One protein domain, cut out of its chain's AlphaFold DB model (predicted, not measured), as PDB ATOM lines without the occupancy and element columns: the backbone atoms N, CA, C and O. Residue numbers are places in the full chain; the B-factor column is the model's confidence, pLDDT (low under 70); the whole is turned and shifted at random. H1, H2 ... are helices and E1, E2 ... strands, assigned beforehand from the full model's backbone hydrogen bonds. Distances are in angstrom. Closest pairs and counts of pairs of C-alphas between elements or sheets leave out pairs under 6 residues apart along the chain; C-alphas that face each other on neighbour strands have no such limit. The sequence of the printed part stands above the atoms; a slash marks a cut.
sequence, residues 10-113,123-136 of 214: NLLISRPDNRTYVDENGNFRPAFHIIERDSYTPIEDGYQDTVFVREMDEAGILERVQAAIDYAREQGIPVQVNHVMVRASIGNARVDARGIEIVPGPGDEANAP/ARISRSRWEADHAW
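AT A GLANCE: This is residues 10 to 113 and 123 to 136 of the 214 residues of an uncharacterized protein of Euryarchaeota archaeon ADurb.Bin009 (UniProt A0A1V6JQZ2). A small four-stranded sheet has the long helix H1 laid along its strands over one face, making two layers. The short helix H2 follows edge strand E4, residues 14 to 30 make a long loop between E1 and E2 whose C-alphas lie 6 to 27 A from the mean of all C-alphas, and residues 131 to 136 of H3 stick out. The printed part has 118 residues, with three named helices and four named strands in the order E1 E2 E3 H1 E4 H2 H3. The mixed sheet runs E3 E2 E1 E4; the class is mixed, helices and strands, with 56 residues, under half, in named elements. The whole is compact, with a radius of gyration of the C-alphas of 14.8 A and spans of 43 by 39 by 29 A.

IN THESE COORDINATES: E1, residues 10 to 13, begins at C-alpha 10 (-11.805, 66.380, 195.540). E2, residues 31 to 38, is 21.7 A long, and E3 is residues 48 to 52. H1, residues 58 to 75, is 25.8 A long. E4 is residues 79 to 81, H2 residues 84 to 91, and H3 residues 127 to 136, ending at C-alpha 136 (-36.340, 54.002, 175.290).

HOW THE PARTS SIT: E1, E2 and E3 form a meander, each strand the antiparallel neighbour of the one before; N 12 and O 35 are 2.8 A apart, N 34 and O 49 2.9 A. E4 is parallel to E1, with N 13 and O 80 at 2.8 A. E3, H1 and E4 form a split strand-helix-strand unit, two strands running the same way with E2 and E1 between them, its crossover right-handed. H1 is on the sheet at a height of 9.1 A; its closest C-alphas to E1 are those of Leu 11 and Ala 72, 6.6 A. H1 and H2 only just touch, with 3 pairs of C-alphas within 8 A, the closest Val 65 and Val 86 at 7.6 A. H2 only grazes the sheet, and H3 is apart from H2. In H1, H2 and H3 every O i to N i+4 pair is within hydrogen-bond range.

THE WHOLE: The C-alphas of Asn 25 and Ala 123, the two farthest apart, are 43.4 A apart. Residues 114 to 122 are not printed, and C-alphas 113 and 123 are 14.5 A apart across the cut. The link from E1 to E2 is long, with 17 residues. Mean pLDDT of the printed part is 77.6; residues 104 to 113 and 123 to 136 are under 70.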
ATOM      1  N   ASN A  10     -11.383  67.411 196.481       92.62
ATOM      2  CA  ASN A  10     -11.805  66.380 195.540       92.62
ATOM      3  C   ASN A  10     -12.045  66.933 194.132       92.62
ATOM      4  O   ASN A  10     -12.277  68.125 193.937       92.62
ATOM      5  N   LEU A  11     -12.065  66.033 193.152       95.44
ATOM      6  CA  LEU A  11     -12.526  66.340 191.804       95.44
ATOM      7  C   LEU A  11     -14.017  65.999 191.683       95.44
ATOM      8  O   LEU A  11     -14.427  64.866 191.925       95.44
ATOM      9  N   LEU A  12     -14.852  66.961 191.309       94.31
ATOM     10  CA  LEU A  12     -16.283  66.775 191.093       94.31
ATOM     11  C   LEU A  12     -16.588  66.658 189.602       94.31
ATOM     12  O   LEU A  12     -16.361  67.604 188.862       94.31
ATOM     13  N   ILE A  13     -17.240  65.570 189.197       93.50
ATOM     14  CA  ILE A  13     -17.950  65.468 187.919       93.50
ATOM     15  C   ILE A  13     -19.436  65.724 188.192       93.50
ATOM     16  O   ILE A  13     -20.124  64.900 188.805       93.50
ATOM     17  N   SER A  14     -19.933  66.892 187.783       88.81
ATOM     18  CA  SER A  14     -21.258  67.389 188.158       88.81
ATOM     19  C   SER A  14     -22.404  66.632 187.482       88.81
ATOM     20  O   SER A  14     -22.231  65.867 186.534       88.81
ATOM     21  N   ARG A  15     -23.635  66.881 187.947       83.00
ATOM     22  CA  ARG A  15     -24.824  66.547 187.149       83.00
ATOM     23  C   ARG A  15     -24.871  67.427 185.892       83.00
ATOM     24  O   ARG A  15     -24.283  68.511 185.917       83.00
ATOM     25  N   PRO A  16     -25.594  66.999 184.842       76.12
ATOM     26  CA  PRO A  16     -25.898  67.865 183.714       76.12
ATOM     27  C   PRO A  16     -26.578  69.156 184.176       76.12
ATOM     28  O   PRO A  16     -27.575  69.128 184.904       76.12
ATOM     29  N   ASP A  17     -26.029  70.270 183.729       75.00
ATOM     30  CA  ASP A  17     -26.619  71.589 183.731       75.00
ATOM     31  C   ASP A  17     -27.213  71.871 182.350       75.00
ATOM     32  O   ASP A  17     -26.525  71.921 181.331       75.00
ATOM     33  N   ASN A  18     -28.528  72.065 182.328       71.75
ATOM     34  CA  ASN A  18     -29.295  72.269 181.105       71.75
ATOM     35  C   ASN A  18     -29.857  73.695 181.030       71.75
ATOM     36  O   ASN A  18     -30.829  73.922 180.310       71.75
ATOM     37  N   ARG A  19     -29.359  74.617 181.864       71.56
ATOM     38  CA  ARG A  19     -29.983  75.927 182.100       71.56
ATOM     39  C   ARG A  19     -29.002  77.091 182.082       71.56
ATOM     40  O   ARG A  19     -29.448  78.211 181.859       71.56
ATOM     41  N   THR A  20     -27.717  76.844 182.310       73.56
ATOM     42  CA  THR A  20     -26.724  77.925 182.412       73.56
ATOM     43  C   THR A  20     -26.225  78.407 181.056       73.56
ATOM     44  O   THR A  20     -26.109  79.611 180.842       73.56
ATOM     45  N   TYR A  21     -25.966  77.497 180.118       75.44
ATOM     46  CA  TYR A  21     -25.391  77.858 178.824       75.44
ATOM     47  C   TYR A  21     -26.460  77.941 177.743       75.44
ATOM     48  O   TYR A  21     -27.280  77.032 177.594       75.44
ATOM     49  N   VAL A  22     -26.413  79.021 176.967       82.12
ATOM     50  CA  VAL A  22     -27.237  79.230 175.774       82.12
ATOM     51  C   VAL A  22     -26.347  79.467 174.558       82.12
ATOM     52  O   VAL A  22     -25.259  80.030 174.683       82.12
ATOM     53  N   ASP A  23     -26.771  78.976 173.398       81.25
ATOM     54  CA  ASP A  23     -26.135  79.285 172.116       81.25
ATOM     55  C   ASP A  23     -26.547  80.680 171.603       81.25
ATOM     56  O   ASP A  23     -27.366  81.376 172.208       81.25
ATOM     57  N   GLU A  24     -25.992  81.086 170.459       87.00
ATOM     58  CA  GLU A  24     -26.295  82.368 169.801       87.00
ATOM     59  C   GLU A  24     -27.776  82.517 169.403       87.00
ATOM     60  O   GLU A  24     -28.265  83.630 169.223       87.00
ATOM     61  N   ASN A  25     -28.507  81.403 169.310       87.06
ATOM     62  CA  ASN A  25     -29.927  81.352 168.973       87.06
ATOM     63  C   ASN A  25     -30.828  81.285 170.222       87.06
ATOM     64  O   ASN A  25     -32.050  81.193 170.095       87.06
ATOM     65  N   GLY A  26     -30.248  81.315 171.427       81.81
ATOM     66  CA  GLY A  26     -30.966  81.207 172.695       81.81
ATOM     67  C   GLY A  26     -31.371  79.781 173.086       81.81
ATOM     68  O   GLY A  26     -32.154  79.612 174.023       81.81
ATOM     69  N   ASN A  27     -30.864  78.745 172.411       79.44
ATOM     70  CA  ASN A  27     -31.107  77.358 172.802       79.44
ATOM     71  C   ASN A  27     -30.188  76.956 173.950       79.44
ATOM     72  O   ASN A  27     -28.987  77.220 173.923       79.44
ATOM     73  N   PHE A  28     -30.731  76.226 174.921       77.81
ATOM     74  CA  PHE A  28     -29.924  75.659 175.995       77.81
ATOM     75  C   PHE A  28     -28.910  74.641 175.468       77.81
ATOM     76  O   PHE A  28     -29.256  73.723 174.716       77.81
ATOM     77  N   ARG A  29     -27.673  74.781 175.940       77.69
ATOM     78  CA  ARG A  29     -26.540  73.894 175.680       77.69
ATOM     79  C   ARG A  29     -26.297  73.050 176.935       77.69
ATOM     80  O   ARG A  29     -25.758  73.571 177.909       77.69
ATOM     81  N   PRO A  30     -26.724  71.774 176.956       78.75
ATOM     82  CA  PRO A  30     -26.508  70.914 178.110       78.75
ATOM     83  C   PRO A  30     -25.013  70.682 178.306       78.75
ATOM     84  O   PRO A  30     -24.333  70.249 177.371       78.75
ATOM     85  N   ALA A  31     -24.521  70.938 179.510       84.94
ATOM     86  CA  ALA A  31     -23.129  70.741 179.874       84.94
ATOM     87  C   ALA A  31     -23.016  70.048 181.229       84.94
ATOM     88  O   ALA A  31     -23.957  70.048 182.010       84.94
ATOM     89  N   PHE A  32     -21.869  69.467 181.539       89.06
ATOM     90  CA  PHE A  32     -21.506  69.175 182.923       89.06
ATOM     91  C   PHE A  32     -20.092  69.678 183.179       89.06
ATOM     92  O   PHE A  32     -19.298  69.852 182.252       89.06
ATOM     93  N   HIS A  33     -19.796  69.921 184.445       93.44
ATOM     94  CA  HIS A  33     -18.520  70.459 184.873       93.44
ATOM     95  C   HIS A  33     -17.673  69.374 185.510       93.44
ATOM     96  O   HIS A  33     -18.188  68.520 186.239       93.44
ATOM     97  N   ILE A  34     -16.374  69.448 185.253       96.25
ATOM     98  CA  ILE A  34     -15.362  68.697 185.976       96.25
ATOM     99  C   ILE A  34     -14.509  69.718 186.714       96.25
ATOM    100  O   ILE A  34     -13.806  70.496 186.079       96.25
ATOM    101  N   ILE A  35     -14.646  69.778 188.036       95.88
ATOM    102  CA  ILE A  35     -14.084  70.863 188.843       95.88
ATOM    103  C   ILE A  35     -13.359  70.279 190.035       95.88
ATOM    104  O   ILE A  35     -13.940  69.540 190.828       95.88
ATOM    105  N   GLU A  36     -12.106  70.661 190.188       95.81
ATOM    106  CA  GLU A  36     -11.379  70.475 191.423       95.81
ATOM    107  C   GLU A  36     -11.808  71.524 192.441       95.81
ATOM    108  O   GLU A  36     -11.882  72.723 192.155       95.81
ATOM    109  N   ARG A  37     -12.115  71.064 193.646       93.31
ATOM    110  CA  ARG A  37     -12.641  71.916 194.700       93.31
ATOM    111  C   ARG A  37     -12.039  71.559 196.041       93.31
ATOM    112  O   ARG A  37     -11.717  70.397 196.295       93.31
ATOM    113  N   ASP A  38     -11.961  72.579 196.882       89.00
ATOM    114  CA  ASP A  38     -11.825  72.433 198.316       89.00
ATOM    115  C   ASP A  38     -13.231  72.499 198.933       89.00
ATOM    116  O   ASP A  38     -13.933  73.513 198.819       89.00
ATOM    117  N   SER A  39     -13.705  71.386 199.491       82.81
ATOM    118  CA  SER A  39     -15.085  71.207 199.944       82.81
ATOM    119  C   SER A  39     -16.118  71.505 198.836       82.81
ATOM    120  O   SER A  39     -16.326  70.703 197.923       82.81
ATOM    121  N   TYR A  40     -16.790  72.658 198.887       81.56
ATOM    122  CA  TYR A  40     -17.753  73.115 197.875       81.56
ATOM    123  C   TYR A  40     -17.223  74.264 197.006       81.56
ATOM    124  O   TYR A  40     -17.959  74.767 196.155       81.56
ATOM    125  N   THR A  41     -15.973  74.675 197.207       87.75
ATOM    126  CA  THR A  41     -15.373  75.858 196.588       87.75
ATOM    127  C   THR A  41     -14.403  75.436 195.488       87.75
ATOM    128  O   THR A  41     -13.429  74.752 195.791       87.75
ATOM    129  N   PRO A  42     -14.628  75.821 194.218       92.38
ATOM    130  CA  PRO A  42     -13.653  75.595 193.154       92.38
ATOM    131  C   PRO A  42     -12.280  76.170 193.511       92.38
ATOM    132  O   PRO A  42     -12.197  77.276 194.048       92.38
ATOM    133  N   ILE A  43     -11.215  75.440 193.190       92.56
ATOM    134  CA  ILE A  43      -9.841  75.935 193.331       92.56
ATOM    135  C   ILE A  43      -9.503  76.758 192.082       92.56
ATOM    136  O   ILE A  43      -9.699  76.289 190.960       92.56
ATOM    137  N   GLU A  44      -9.023  77.992 192.276       88.25
ATOM    138  CA  GLU A  44      -8.783  78.965 191.195       88.25
ATOM    139  C   GLU A  44      -7.807  78.428 190.136       88.25
ATOM    140  O   GLU A  44      -8.145  78.410 188.956       88.25
ATOM    141  N   ASP A  45      -6.672  77.878 190.576       90.69
ATOM    142  CA  ASP A  45      -5.654  77.253 189.715       90.69
ATOM    143  C   ASP A  45      -5.809  75.722 189.604       90.69
ATOM    144  O   ASP A  45      -4.891  75.015 189.180       90.69
ATOM    145  N   GLY A  46      -6.953  75.189 190.043       92.25
ATOM    146  CA  GLY A  46      -7.251  73.759 190.016       92.25
ATOM    147  C   GLY A  46      -7.763  73.284 188.659       92.25
ATOM    148  O   GLY A  46      -8.018  74.070 187.743       92.25
ATOM    149  N   TYR A  47      -7.965  71.974 188.527       96.62
ATOM    150  CA  TYR A  47      -8.554  71.416 187.310       96.62
ATOM    151  C   TYR A  47      -9.975  71.946 187.090       96.62
ATOM    152  O   TYR A  47     -10.854  71.780 187.939       96.62
ATOM    153  N   GLN A  48     -10.228  72.531 185.918       95.94
ATOM    154  CA  GLN A  48     -11.556  72.973 185.506       95.94
ATOM    155  C   GLN A  48     -11.800  72.620 184.040       95.94
ATOM    156  O   GLN A  48     -11.052  73.027 183.153       95.94
ATOM    157  N   ASP A  49     -12.882  71.892 183.778       95.81
ATOM    158  CA  ASP A  49     -13.359  71.612 182.427       95.81
ATOM    159  C   ASP A  49     -14.888  71.705 182.356       95.81
ATOM    160  O   ASP A  49     -15.608  71.432 183.323       95.81
ATOM    161  N   THR A  50     -15.397  72.097 181.191       94.12
ATOM    162  CA  THR A  50     -16.830  72.154 180.889       94.12
ATOM    163  C   THR A  50     -17.099  71.361 179.624       94.12
ATOM    164  O   THR A  50     -16.648  71.717 178.537       94.12
ATOM    165  N   VAL A  51     -17.872  70.287 179.765       88.38
ATOM    166  CA  VAL A  51     -18.154  69.348 178.680       88.38
ATOM    167  C   VAL A  51     -19.564  69.582 178.152       88.38
ATOM    168  O   VAL A  51     -20.540  69.327 178.857       88.38
ATOM    169  N   PHE A  52     -19.680  70.036 176.901       84.38
ATOM    170  CA  PHE A  52     -20.960  70.250 176.219       84.38
ATOM    171  C   PHE A  52     -21.460  68.956 175.563       84.38
ATOM    172  O   PHE A  52     -20.941  68.504 174.545       84.38
ATOM    173  N   VAL A  53     -22.522  68.373 176.125       76.81
ATOM    174  CA  VAL A  53     -22.995  67.010 175.809       76.81
ATOM    175  C   VAL A  53     -23.478  66.854 174.362       76.81
ATOM    176  O   VAL A  53     -23.429  65.763 173.812       76.81
ATOM    177  N   ARG A  54     -23.984  67.925 173.735       73.50
ATOM    178  CA  ARG A  54     -24.520  67.876 172.358       73.50
ATOM    179  C   ARG A  54     -23.499  68.204 171.274       73.50
ATOM    180  O   ARG A  54     -23.809  68.051 170.098       73.50
ATOM    181  N   GLU A  55     -22.329  68.688 171.660       76.44
ATOM    182  CA  GLU A  55     -21.295  69.167 170.734       76.44
ATOM    183  C   GLU A  55     -20.141  68.181 170.593       76.44
ATOM    184  O   GLU A  55     -19.277  68.351 169.739       76.44
ATOM    185  N   MET A  56     -20.142  67.146 171.427       73.94
ATOM    186  CA  MET A  56     -19.117  66.128 171.475       73.94
ATOM    187  C   MET A  56     -19.777  64.762 171.364       73.94
ATOM    188  O   MET A  56     -20.847  64.525 171.930       73.94
ATOM    189  N   ASP A  57     -19.149  63.870 170.608       78.19
ATOM    190  CA  ASP A  57     -19.562  62.479 170.591       78.19
ATOM    191  C   ASP A  57     -19.163  61.780 171.899       78.19
ATOM    192  O   ASP A  57     -18.428  62.302 172.739       78.19
ATOM    193  N   GLU A  58     -19.682  60.572 172.101       77.31
ATOM    194  CA  GLU A  58     -19.429  59.838 173.338       77.31
ATOM    195  C   GLU A  58     -17.931  59.558 173.546       77.31
ATOM    196  O   GLU A  58     -17.452  59.628 174.673       77.31
ATOM    197  N   ALA A  59     -17.183  59.279 172.475       82.75
ATOM    198  CA  ALA A  59     -15.750  59.015 172.559       82.75
ATOM    199  C   ALA A  59     -14.980  60.229 173.095       82.75
ATOM    200  O   ALA A  59     -14.220  60.075 174.051       82.75
ATOM    201  N   GLY A  60     -15.240  61.427 172.561       85.81
ATOM    202  CA  GLY A  60     -14.618  62.654 173.057       85.81
ATOM    203  C   GLY A  60     -14.994  62.957 174.508       85.81
ATOM    204  O   GLY A  60     -14.140  63.353 175.302       85.81
ATOM    205  N   ILE A  61     -16.252  62.716 174.903       87.50
ATOM    206  CA  ILE A  61     -16.681  62.922 176.296       87.50
ATOM    207  C   ILE A  61     -15.900  61.996 177.235       87.50
ATOM    208  O   ILE A  61     -15.437  62.430 178.291       87.50
ATOM    209  N   LEU A  62     -15.756  60.720 176.872       88.81
ATOM    210  CA  LEU A  62     -15.031  59.752 177.694       88.81
ATOM    211  C   LEU A  62     -13.531  60.042 177.749       88.81
ATOM    212  O   LEU A  62     -12.936  59.835 178.800       88.81
ATOM    213  N   GLU A  63     -12.941  60.569 176.679       93.62
ATOM    214  CA  GLU A  63     -11.551  61.030 176.674       93.62
ATOM    215  C   GLU A  63     -11.334  62.176 177.675       93.62
ATOM    216  O   GLU A  63     -10.425  62.109 178.502       93.62
ATOM    217  N   ARG A  64     -12.220  63.184 177.685       96.00
ATOM    218  CA  ARG A  64     -12.173  64.290 178.664       96.00
ATOM    219  C   ARG A  64     -12.308  63.798 180.101       96.00
ATOM    220  O   ARG A  64     -11.592  64.247 180.993       96.00
ATOM    221  N   VAL A  65     -13.222  62.859 180.325       95.25
ATOM    222  CA  VAL A  65     -13.422  62.242 181.639       95.25
ATOM    223  C   VAL A  65     -12.197  61.430 182.058       95.25
ATOM    224  O   VAL A  65     -11.798  61.508 183.218       95.25
ATOM    225  N   GLN A  66     -11.596  60.670 181.140       96.19
ATOM    226  CA  GLN A  66     -10.388  59.896 181.417       96.19
ATOM    227  C   GLN A  66      -9.236  60.819 181.815       96.19
ATOM    228  O   GLN A  66      -8.643  60.601 182.865       96.19
ATOM    229  N   ALA A  67      -8.998  61.890 181.054       97.56
ATOM    230  CA  ALA A  67      -7.963  62.875 181.363       97.56
ATOM    231  C   ALA A  67      -8.147  63.490 182.760       97.56
ATOM    232  O   ALA A  67      -7.186  63.653 183.507       97.56
ATOM    233  N   ALA A  68      -9.391  63.771 183.151       97.38
ATOM    234  CA  ALA A  68      -9.677  64.313 184.471       97.38
ATOM    235  C   ALA A  68      -9.453  63.292 185.603       97.38
ATOM    236  O   ALA A  68      -8.976  63.643 186.681       97.38
ATOM    237  N   ILE A  69      -9.766  62.015 185.375       95.06
ATOM    238  CA  ILE A  69      -9.478  60.945 186.343       95.06
ATOM    239  C   ILE A  69      -7.974  60.687 186.445       95.06
ATOM    240  O   ILE A  69      -7.474  60.446 187.543       95.06
ATOM    241  N   ASP A  70      -7.250  60.767 185.333       96.25
ATOM    242  CA  ASP A  70      -5.795  60.656 185.318       96.25
ATOM    243  C   ASP A  70      -5.160  61.801 186.112       96.25
ATOM    244  O   ASP A  70      -4.338  61.543 186.990       96.25
ATOM    245  N   TYR A  71      -5.643  63.033 185.922       96.94
ATOM    246  CA  TYR A  71      -5.267  64.179 186.748       96.94
ATOM    247  C   TYR A  71      -5.515  63.920 188.241       96.94
ATOM    248  O   TYR A  71      -4.613  64.084 189.062       96.94
ATOM    249  N   ALA A  72      -6.717  63.467 188.613       94.94
ATOM    250  CA  ALA A  72      -7.026  63.164 190.010       94.94
ATOM    251  C   ALA A  72      -6.082  62.096 190.586       94.94
ATOM    252  O   ALA A  72      -5.712  62.164 191.760       94.94
ATOM    253  N   ARG A  73      -5.649  61.141 189.751       92.62
ATOM    254  CA  ARG A  73      -4.720  60.075 190.141       92.62
ATOM    255  C   ARG A  73      -3.329  60.614 190.393       92.62
ATOM    256  O   ARG A  73      -2.715  60.242 191.386       92.62
ATOM    257  N   GLU A  74      -2.858  61.501 189.530       94.44
ATOM    258  CA  GLU A  74      -1.578  62.185 189.705       94.44
ATOM    259  C   GLU A  74      -1.564  63.059 190.964       94.44
ATOM    260  O   GLU A  74      -0.560  63.097 191.671       94.44
ATOM    261  N   GLN A  75      -2.683  63.717 191.277       93.19
ATOM    262  CA  GLN A  75      -2.816  64.556 192.472       93.19
ATOM    263  C   GLN A  75      -3.130  63.771 193.755       93.19
ATOM    264  O   GLN A  75      -3.083  64.343 194.843       93.19
ATOM    265  N   GLY A  76      -3.466  62.482 193.651       90.94
ATOM    266  CA  GLY A  76      -3.874  61.662 194.793       90.94
ATOM    267  C   GLY A  76      -5.174  62.134 195.453       90.94
ATOM    268  O   GLY A  76      -5.335  61.962 196.659       90.94
ATOM    269  N   ILE A  77      -6.085  62.744 194.686       91.88
ATOM    270  CA  ILE A  77      -7.362  63.261 195.196       91.88
ATOM    271  C   ILE A  77      -8.530  62.340 194.815       91.88
ATOM    272  O   ILE A  77      -8.549  61.772 193.719       91.88
ATOM    273  N   PRO A  78      -9.538  62.196 195.689       91.38
ATOM    274  CA  PRO A  78     -10.725  61.410 195.388       91.38
ATOM    275  C   PRO A  78     -11.600  62.094 194.326       91.38
ATOM    276  O   PRO A  78     -11.583  63.319 194.160       91.38
ATOM    277  N   VAL A  79     -12.422  61.306 193.628       92.12
ATOM    278  CA  VAL A  79     -13.331  61.800 192.584       92.12
ATOM    279  C   VAL A  79     -14.781  61.541 192.977       92.12
ATOM    280  O   VAL A  79     -15.193  60.405 193.200       92.12
ATOM    281  N   GLN A  80     -15.594  62.593 193.006       90.75
ATOM    282  CA  GLN A  80     -17.038  62.488 193.172       90.75
ATOM    283  C   GLN A  80     -17.720  62.511 191.804       90.75
ATOM    284  O   GLN A  80     -17.645  63.503 191.080       90.75
ATOM    285  N   VAL A  81     -18.446  61.444 191.465       89.12
ATOM    286  CA  VAL A  81     -19.087  61.300 190.149       89.12
ATOM    287  C   VAL A  81     -20.604  61.359 190.272       89.12
ATOM    288  O   VAL A  81     -21.260  60.355 190.536       89.12
ATOM    289  N   ASN A  82     -21.189  62.523 189.994       86.62
ATOM    290  CA  ASN A  82     -22.644  62.698 190.014       86.62
ATOM    291  C   ASN A  82     -23.301  62.431 188.645       86.62
ATOM    292  O   ASN A  82     -24.528  62.322 188.559       86.62
ATOM    293  N   HIS A  83     -22.515  62.342 187.569       82.31
ATOM    294  CA  HIS A  83     -23.022  62.128 186.215       82.31
ATOM    295  C   HIS A  83     -23.291  60.640 185.928       82.31
ATOM    296  O   HIS A  83     -22.369  59.824 185.885       82.31
ATOM    297  N   VAL A  84     -24.552  60.279 185.655       79.88
ATOM    298  CA  VAL A  84     -24.995  58.877 185.479       79.88
ATOM    299  C   VAL A  84     -24.239  58.149 184.363       79.88
ATOM    300  O   VAL A  84     -23.773  57.031 184.568       79.88
ATOM    301  N   MET A  85     -24.060  58.783 183.200       81.19
ATOM    302  CA  MET A  85     -23.327  58.175 182.078       81.19
ATOM    303  C   MET A  85     -21.858  57.902 182.433       81.19
ATOM    304  O   MET A  85     -21.300  56.887 182.020       81.19
ATOM    305  N   VAL A  86     -21.232  58.779 183.225       83.88
ATOM    306  CA  VAL A  86     -19.829  58.612 183.619       83.88
ATOM    307  C   VAL A  86     -19.708  57.465 184.613       83.88
ATOM    308  O   VAL A  86     -18.879  56.580 184.418       83.88
ATOM    309  N   ARG A  87     -20.616  57.389 185.599       82.56
ATOM    310  CA  ARG A  87     -20.707  56.235 186.510       82.56
ATOM    311  C   ARG A  87     -20.866  54.922 185.744       82.56
ATOM    312  O   ARG A  87     -20.156  53.960 186.021       82.56
ATOM    313  N   ALA A  88     -21.763  54.889 184.759       76.38
ATOM    314  CA  ALA A  88     -21.965  53.708 183.926       76.38
ATOM    315  C   ALA A  88     -20.713  53.347 183.109       76.38
ATOM    316  O   ALA A  88     -20.394  52.172 182.959       76.38
ATOM    317  N   SER A  89     -19.982  54.344 182.613       80.50
ATOM    318  CA  SER A  89     -18.766  54.138 181.817       80.50
ATOM    319  C   SER A  89     -17.610  53.584 182.651       80.50
ATOM    320  O   SER A  89     -16.924  52.674 182.187       80.50
ATOM    321  N   ILE A  90     -17.462  54.044 183.896       83.12
ATOM    322  CA  ILE A  90     -16.531  53.465 184.876       83.12
ATOM    323  C   ILE A  90     -16.926  52.014 185.187       83.12
ATOM    324  O   ILE A  90     -16.107  51.109 185.056       83.12
ATOM    325  N   GLY A  91     -18.203  51.761 185.510       76.31
ATOM    326  CA  GLY A  91     -18.702  50.408 185.807       76.31
ATOM    327  C   GLY A  91     -18.589  49.419 184.636       76.31
ATOM    328  O   GLY A  91     -18.569  48.206 184.846       76.31
ATOM    329  N   ASN A  92     -18.479  49.935 183.410       77.88
ATOM    330  CA  ASN A  92     -18.276  49.168 182.182       77.88
ATOM    331  C   ASN A  92     -16.812  49.133 181.716       77.88
ATOM    332  O   ASN A  92     -16.556  48.669 180.605       77.88
ATOM    333  N   ALA A  93     -15.870  49.628 182.528       80.69
ATOM    334  CA  ALA A  93     -14.441  49.706 182.220       80.69
ATOM    335  C   ALA A  93     -14.110  50.452 180.909       80.69
ATOM    336  O   ALA A  93     -13.090  50.190 180.277       80.69
ATOM    337  N   ARG A  94     -14.974  51.388 180.489       78.56
ATOM    338  CA  ARG A  94     -14.697  52.315 179.373       78.56
ATOM    339  C   ARG A  94     -13.857  53.507 179.818       78.56
ATOM    340  O   ARG A  94     -13.268  54.177 178.983       78.56
ATOM    341  N   VAL A  95     -13.855  53.758 181.122       86.69
ATOM    342  CA  VAL A  95     -13.046  54.755 181.808       86.69
ATOM    343  C   VAL A  95     -12.313  54.028 182.929       86.69
ATOM    344  O   VAL A  95     -12.942  53.345 183.741       86.69
ATOM    345  N   ASP A  96     -10.990  54.136 182.949       86.94
ATOM    346  CA  ASP A  96     -10.139  53.509 183.949       86.94
ATOM    347  C   ASP A  96     -10.073  54.369 185.212       86.94
ATOM    348  O   ASP A  96      -9.381  55.387 185.251       86.94
ATOM    349  N   ALA A  97     -10.779  53.928 186.252       87.44
ATOM    350  CA  ALA A  97     -10.772  54.531 187.584       87.44
ATOM    351  C   ALA A  97      -9.943  53.726 188.604       87.44
ATOM    352  O   ALA A  97     -10.081  53.917 189.810       87.44
ATOM    353  N   ARG A  98      -9.088  52.794 188.160       82.81
ATOM    354  CA  ARG A  98      -8.233  52.038 189.087       82.81
ATOM    355  C   ARG A  98      -7.264  52.976 189.808       82.81
ATOM    356  O   ARG A  98      -6.741  53.926 189.222       82.81
ATOM    357  N   GLY A  99      -7.019  52.674 191.082       78.62
ATOM    358  CA  GLY A  99      -6.148  53.477 191.942       78.62
ATOM    359  C   GLY A  99      -6.746  54.822 192.367       78.62
ATOM    360  O   GLY A  99      -6.019  55.631 192.927       78.62
ATOM    361  N   ILE A 100      -8.039  55.054 192.108       85.75
ATOM    362  CA  ILE A 100      -8.778  56.246 192.528       85.75
ATOM    363  C   ILE A 100      -9.912  55.857 193.469       85.75
ATOM    364  O   ILE A 100     -10.633  54.887 193.231       85.75
ATOM    365  N   GLU A 101     -10.102  56.655 194.515       85.19
ATOM    366  CA  GLU A 101     -11.301  56.589 195.341       85.19
ATOM    367  C   GLU A 101     -12.460  57.311 194.640       85.19
ATOM    368  O   GLU A 101     -12.403  58.516 194.385       85.19
ATOM    369  N   ILE A 102     -13.527  56.564 194.333       85.38
ATOM    370  CA  ILE A 102     -14.782  57.124 193.826       85.38
ATOM    371  C   ILE A 102     -15.748  57.303 194.989       85.38
ATOM    372  O   ILE A 102     -16.235  56.333 195.569       85.38
ATOM    373  N   VAL A 103     -16.063  58.557 195.285       81.31
ATOM    374  CA  VAL A 103     -16.897  58.943 196.424       81.31
ATOM    375  C   VAL A 103     -18.334  59.189 195.966       81.31
ATOM    376  O   VAL A 103     -18.556  59.829 194.929       81.31
ATOM    377  N   PRO A 104     -19.334  58.670 196.702       67.81
ATOM    378  CA  PRO A 104     -20.734  58.897 196.380       67.81
ATOM    379  C   PRO A 104     -21.087  60.375 196.550       67.81
ATOM    380  O   PRO A 104     -20.578  61.066 197.433       67.81
ATOM    381  N   GLY A 105     -21.982  60.873 195.703       61.50
ATOM    382  CA  GLY A 105     -22.511  62.215 195.857       61.50
ATOM    383  C   GLY A 105     -23.578  62.297 196.953       61.50
ATOM    384  O   GLY A 105     -24.279  61.318 197.226       61.50
ATOM    385  N   PRO A 106     -23.788  63.481 197.552       50.94
ATOM    386  CA  PRO A 106     -24.904  63.689 198.463       50.94
ATOM    387  C   PRO A 106     -26.233  63.412 197.736       50.94
ATOM    388  O   PRO A 106     -26.529  63.996 196.688       50.94
ATOM    389  N   GLY A 107     -27.026  62.489 198.289       48.22
ATOM    390  CA  GLY A 107     -28.286  62.004 197.707       48.22
ATOM    391  C   GLY A 107     -28.198  60.673 196.944       48.22
ATOM    392  O   GLY A 107     -29.237  60.183 196.493       48.22
ATOM    393  N   ASP A 108     -27.008  60.072 196.828       48.00
ATOM    394  CA  ASP A 108     -26.847  58.713 196.291       48.00
ATOM    395  C   ASP A 108     -27.285  57.630 197.293       48.00
ATOM    396  O   ASP A 108     -27.800  56.597 196.880       48.00
ATOM    397  N   GLU A 109     -27.186  57.879 198.603       39.44
ATOM    398  CA  GLU A 109     -27.579  56.922 199.656       39.44
ATOM    399  C   GLU A 109     -29.088  56.621 199.678       39.44
ATOM    400  O   GLU A 109     -29.496  55.515 200.013       39.44
ATOM    401  N   ALA A 110     -29.927  57.583 199.281       37.12
ATOM    402  CA  ALA A 110     -31.387  57.437 199.262       37.12
ATOM    403  C   ALA A 110     -31.937  56.863 197.940       37.12
ATOM    404  O   ALA A 110     -33.114  56.518 197.868       37.12
ATOM    405  N   ASN A 111     -31.104  56.778 196.893       35.09
ATOM    406  CA  ASN A 111     -31.464  56.235 195.576       35.09
ATOM    407  C   ASN A 111     -30.599  55.031 195.170       35.09
ATOM    408  O   ASN A 111     -30.694  54.567 194.032       35.09
ATOM    409  N   ALA A 112     -29.756  54.523 196.073       35.41
ATOM    410  CA  ALA A 112     -29.054  53.268 195.877       35.41
ATOM    411  C   ALA A 112     -30.105  52.142 195.879       35.41
ATOM    412  O   ALA A 112     -30.800  51.960 196.881       35.41
ATOM    413  N   PRO A 113     -30.319  51.434 194.757       33.81
ATOM    414  CA  PRO A 113     -31.305  50.368 194.734       33.81
ATOM    415  C   PRO A 113     -30.880  49.267 195.717       33.81
ATOM    416  O   PRO A 113     -29.709  48.914 195.764       33.81
ATOM    417  N   ALA A 123     -18.529  44.938 189.950       26.61
ATOM    418  CA  ALA A 123     -19.483  44.320 189.004       26.61
ATOM    419  C   ALA A 123     -20.408  45.262 188.201       26.61
ATOM    420  O   ALA A 123     -21.464  45.688 188.657       26.61
ATOM    421  N   ARG A 124     -20.042  45.446 186.923       32.75
ATOM    422  CA  ARG A 124     -20.833  45.087 185.723       32.75
ATOM    423  C   ARG A 124     -22.280  45.607 185.654       32.75
ATOM    424  O   ARG A 124     -23.225  44.886 185.968       32.75
ATOM    425  N   ILE A 125     -22.477  46.783 185.050       38.12
ATOM    426  CA  ILE A 125     -23.775  47.128 184.447       38.12
ATOM    427  C   ILE A 125     -23.857  46.402 183.095       38.12
ATOM    428  O   ILE A 125     -23.124  46.686 182.156       38.12
ATOM    429  N   SER A 126     -24.715  45.390 182.986       37.22
ATOM    430  CA  SER A 126     -24.840  44.597 181.759       37.22
ATOM    431  C   SER A 126     -25.271  45.462 180.560       37.22
ATOM    432  O   SER A 126     -26.242  46.216 180.636       37.22
ATOM    433  N   ARG A 127     -24.562  45.306 179.428       36.22
ATOM    434  CA  ARG A 127     -24.800  45.962 178.121       36.22
ATOM    435  C   ARG A 127     -26.290  46.043 177.744       36.22
ATOM    436  O   ARG A 127     -26.754  47.086 177.298       36.22
ATOM    437  N   SER A 128     -27.055  44.992 178.033       32.09
ATOM    438  CA  SER A 128     -28.490  44.896 177.732       32.09
ATOM    439  C   SER A 128     -29.362  45.931 178.453       32.09
ATOM    440  O   SER A 128     -30.388  46.342 177.919       32.09
ATOM    441  N   ARG A 129     -28.978  46.376 179.659       37.94
ATOM    442  CA  ARG A 129     -29.752  47.381 180.405       37.94
ATOM    443  C   ARG A 129     -29.487  48.798 179.897       37.94
ATOM    444  O   ARG A 129     -30.395  49.621 179.920       37.94
ATOM    445  N   TRP A 130     -28.283  49.053 179.391       44.50
ATOM    446  CA  TRP A 130     -27.941  50.309 178.723       44.50
ATOM    447  C   TRP A 130     -28.597  50.412 177.337       44.50
ATOM    448  O   TRP A 130     -29.187  51.438 177.018       44.50
ATOM    449  N   GLU A 131     -28.600  49.329 176.552       44.22
ATOM    450  CA  GLU A 131     -29.279  49.282 175.245       44.22
ATOM    451  C   GLU A 131     -30.798  49.493 175.369       44.22
ATOM    452  O   GLU A 131     -31.393  50.186 174.544       44.22
ATOM    453  N   ALA A 132     -31.426  48.960 176.424       43.00
ATOM    454  CA  ALA A 132     -32.848  49.168 176.693       43.00
ATOM    455  C   ALA A 132     -33.181  50.629 177.048       43.00
ATOM    456  O   ALA A 132     -34.193  51.156 176.580       43.00
ATOM    457  N   ASP A 133     -32.328  51.294 177.833       44.53
ATOM    458  CA  ASP A 133     -32.520  52.699 178.211       44.53
ATOM    459  C   ASP A 133     -32.260  53.638 177.023       44.53
ATOM    460  O   ASP A 133     -33.055  54.535 176.746       44.53
ATOM    461  N   HIS A 134     -31.224  53.358 176.225       45.91
ATOM    462  CA  HIS A 134     -30.935  54.088 174.990       45.91
ATOM    463  C   HIS A 134     -32.051  53.914 173.943       45.91
ATOM    464  O   HIS A 134     -32.468  54.882 173.304       45.91
ATOM    465  N   ALA A 135     -32.599  52.703 173.790       52.00
ATOM    466  CA  ALA A 135     -33.743  52.448 172.912       52.00
ATOM    467  C   ALA A 135     -35.020  53.158 173.396       52.00
ATOM    468  O   ALA A 135     -35.792  53.664 172.579       52.00
ATOM    469  N   TRP A 136     -35.237  53.237 174.711       63.75
ATOM    470  CA  TRP A 136     -36.340  54.002 175.290       63.75
ATOM    471  C   TRP A 136     -36.168  55.508 175.046       63.75
ATOM    472  O   TRP A 136     -37.118  56.170 174.621       63.75
TER     473      TRP A 136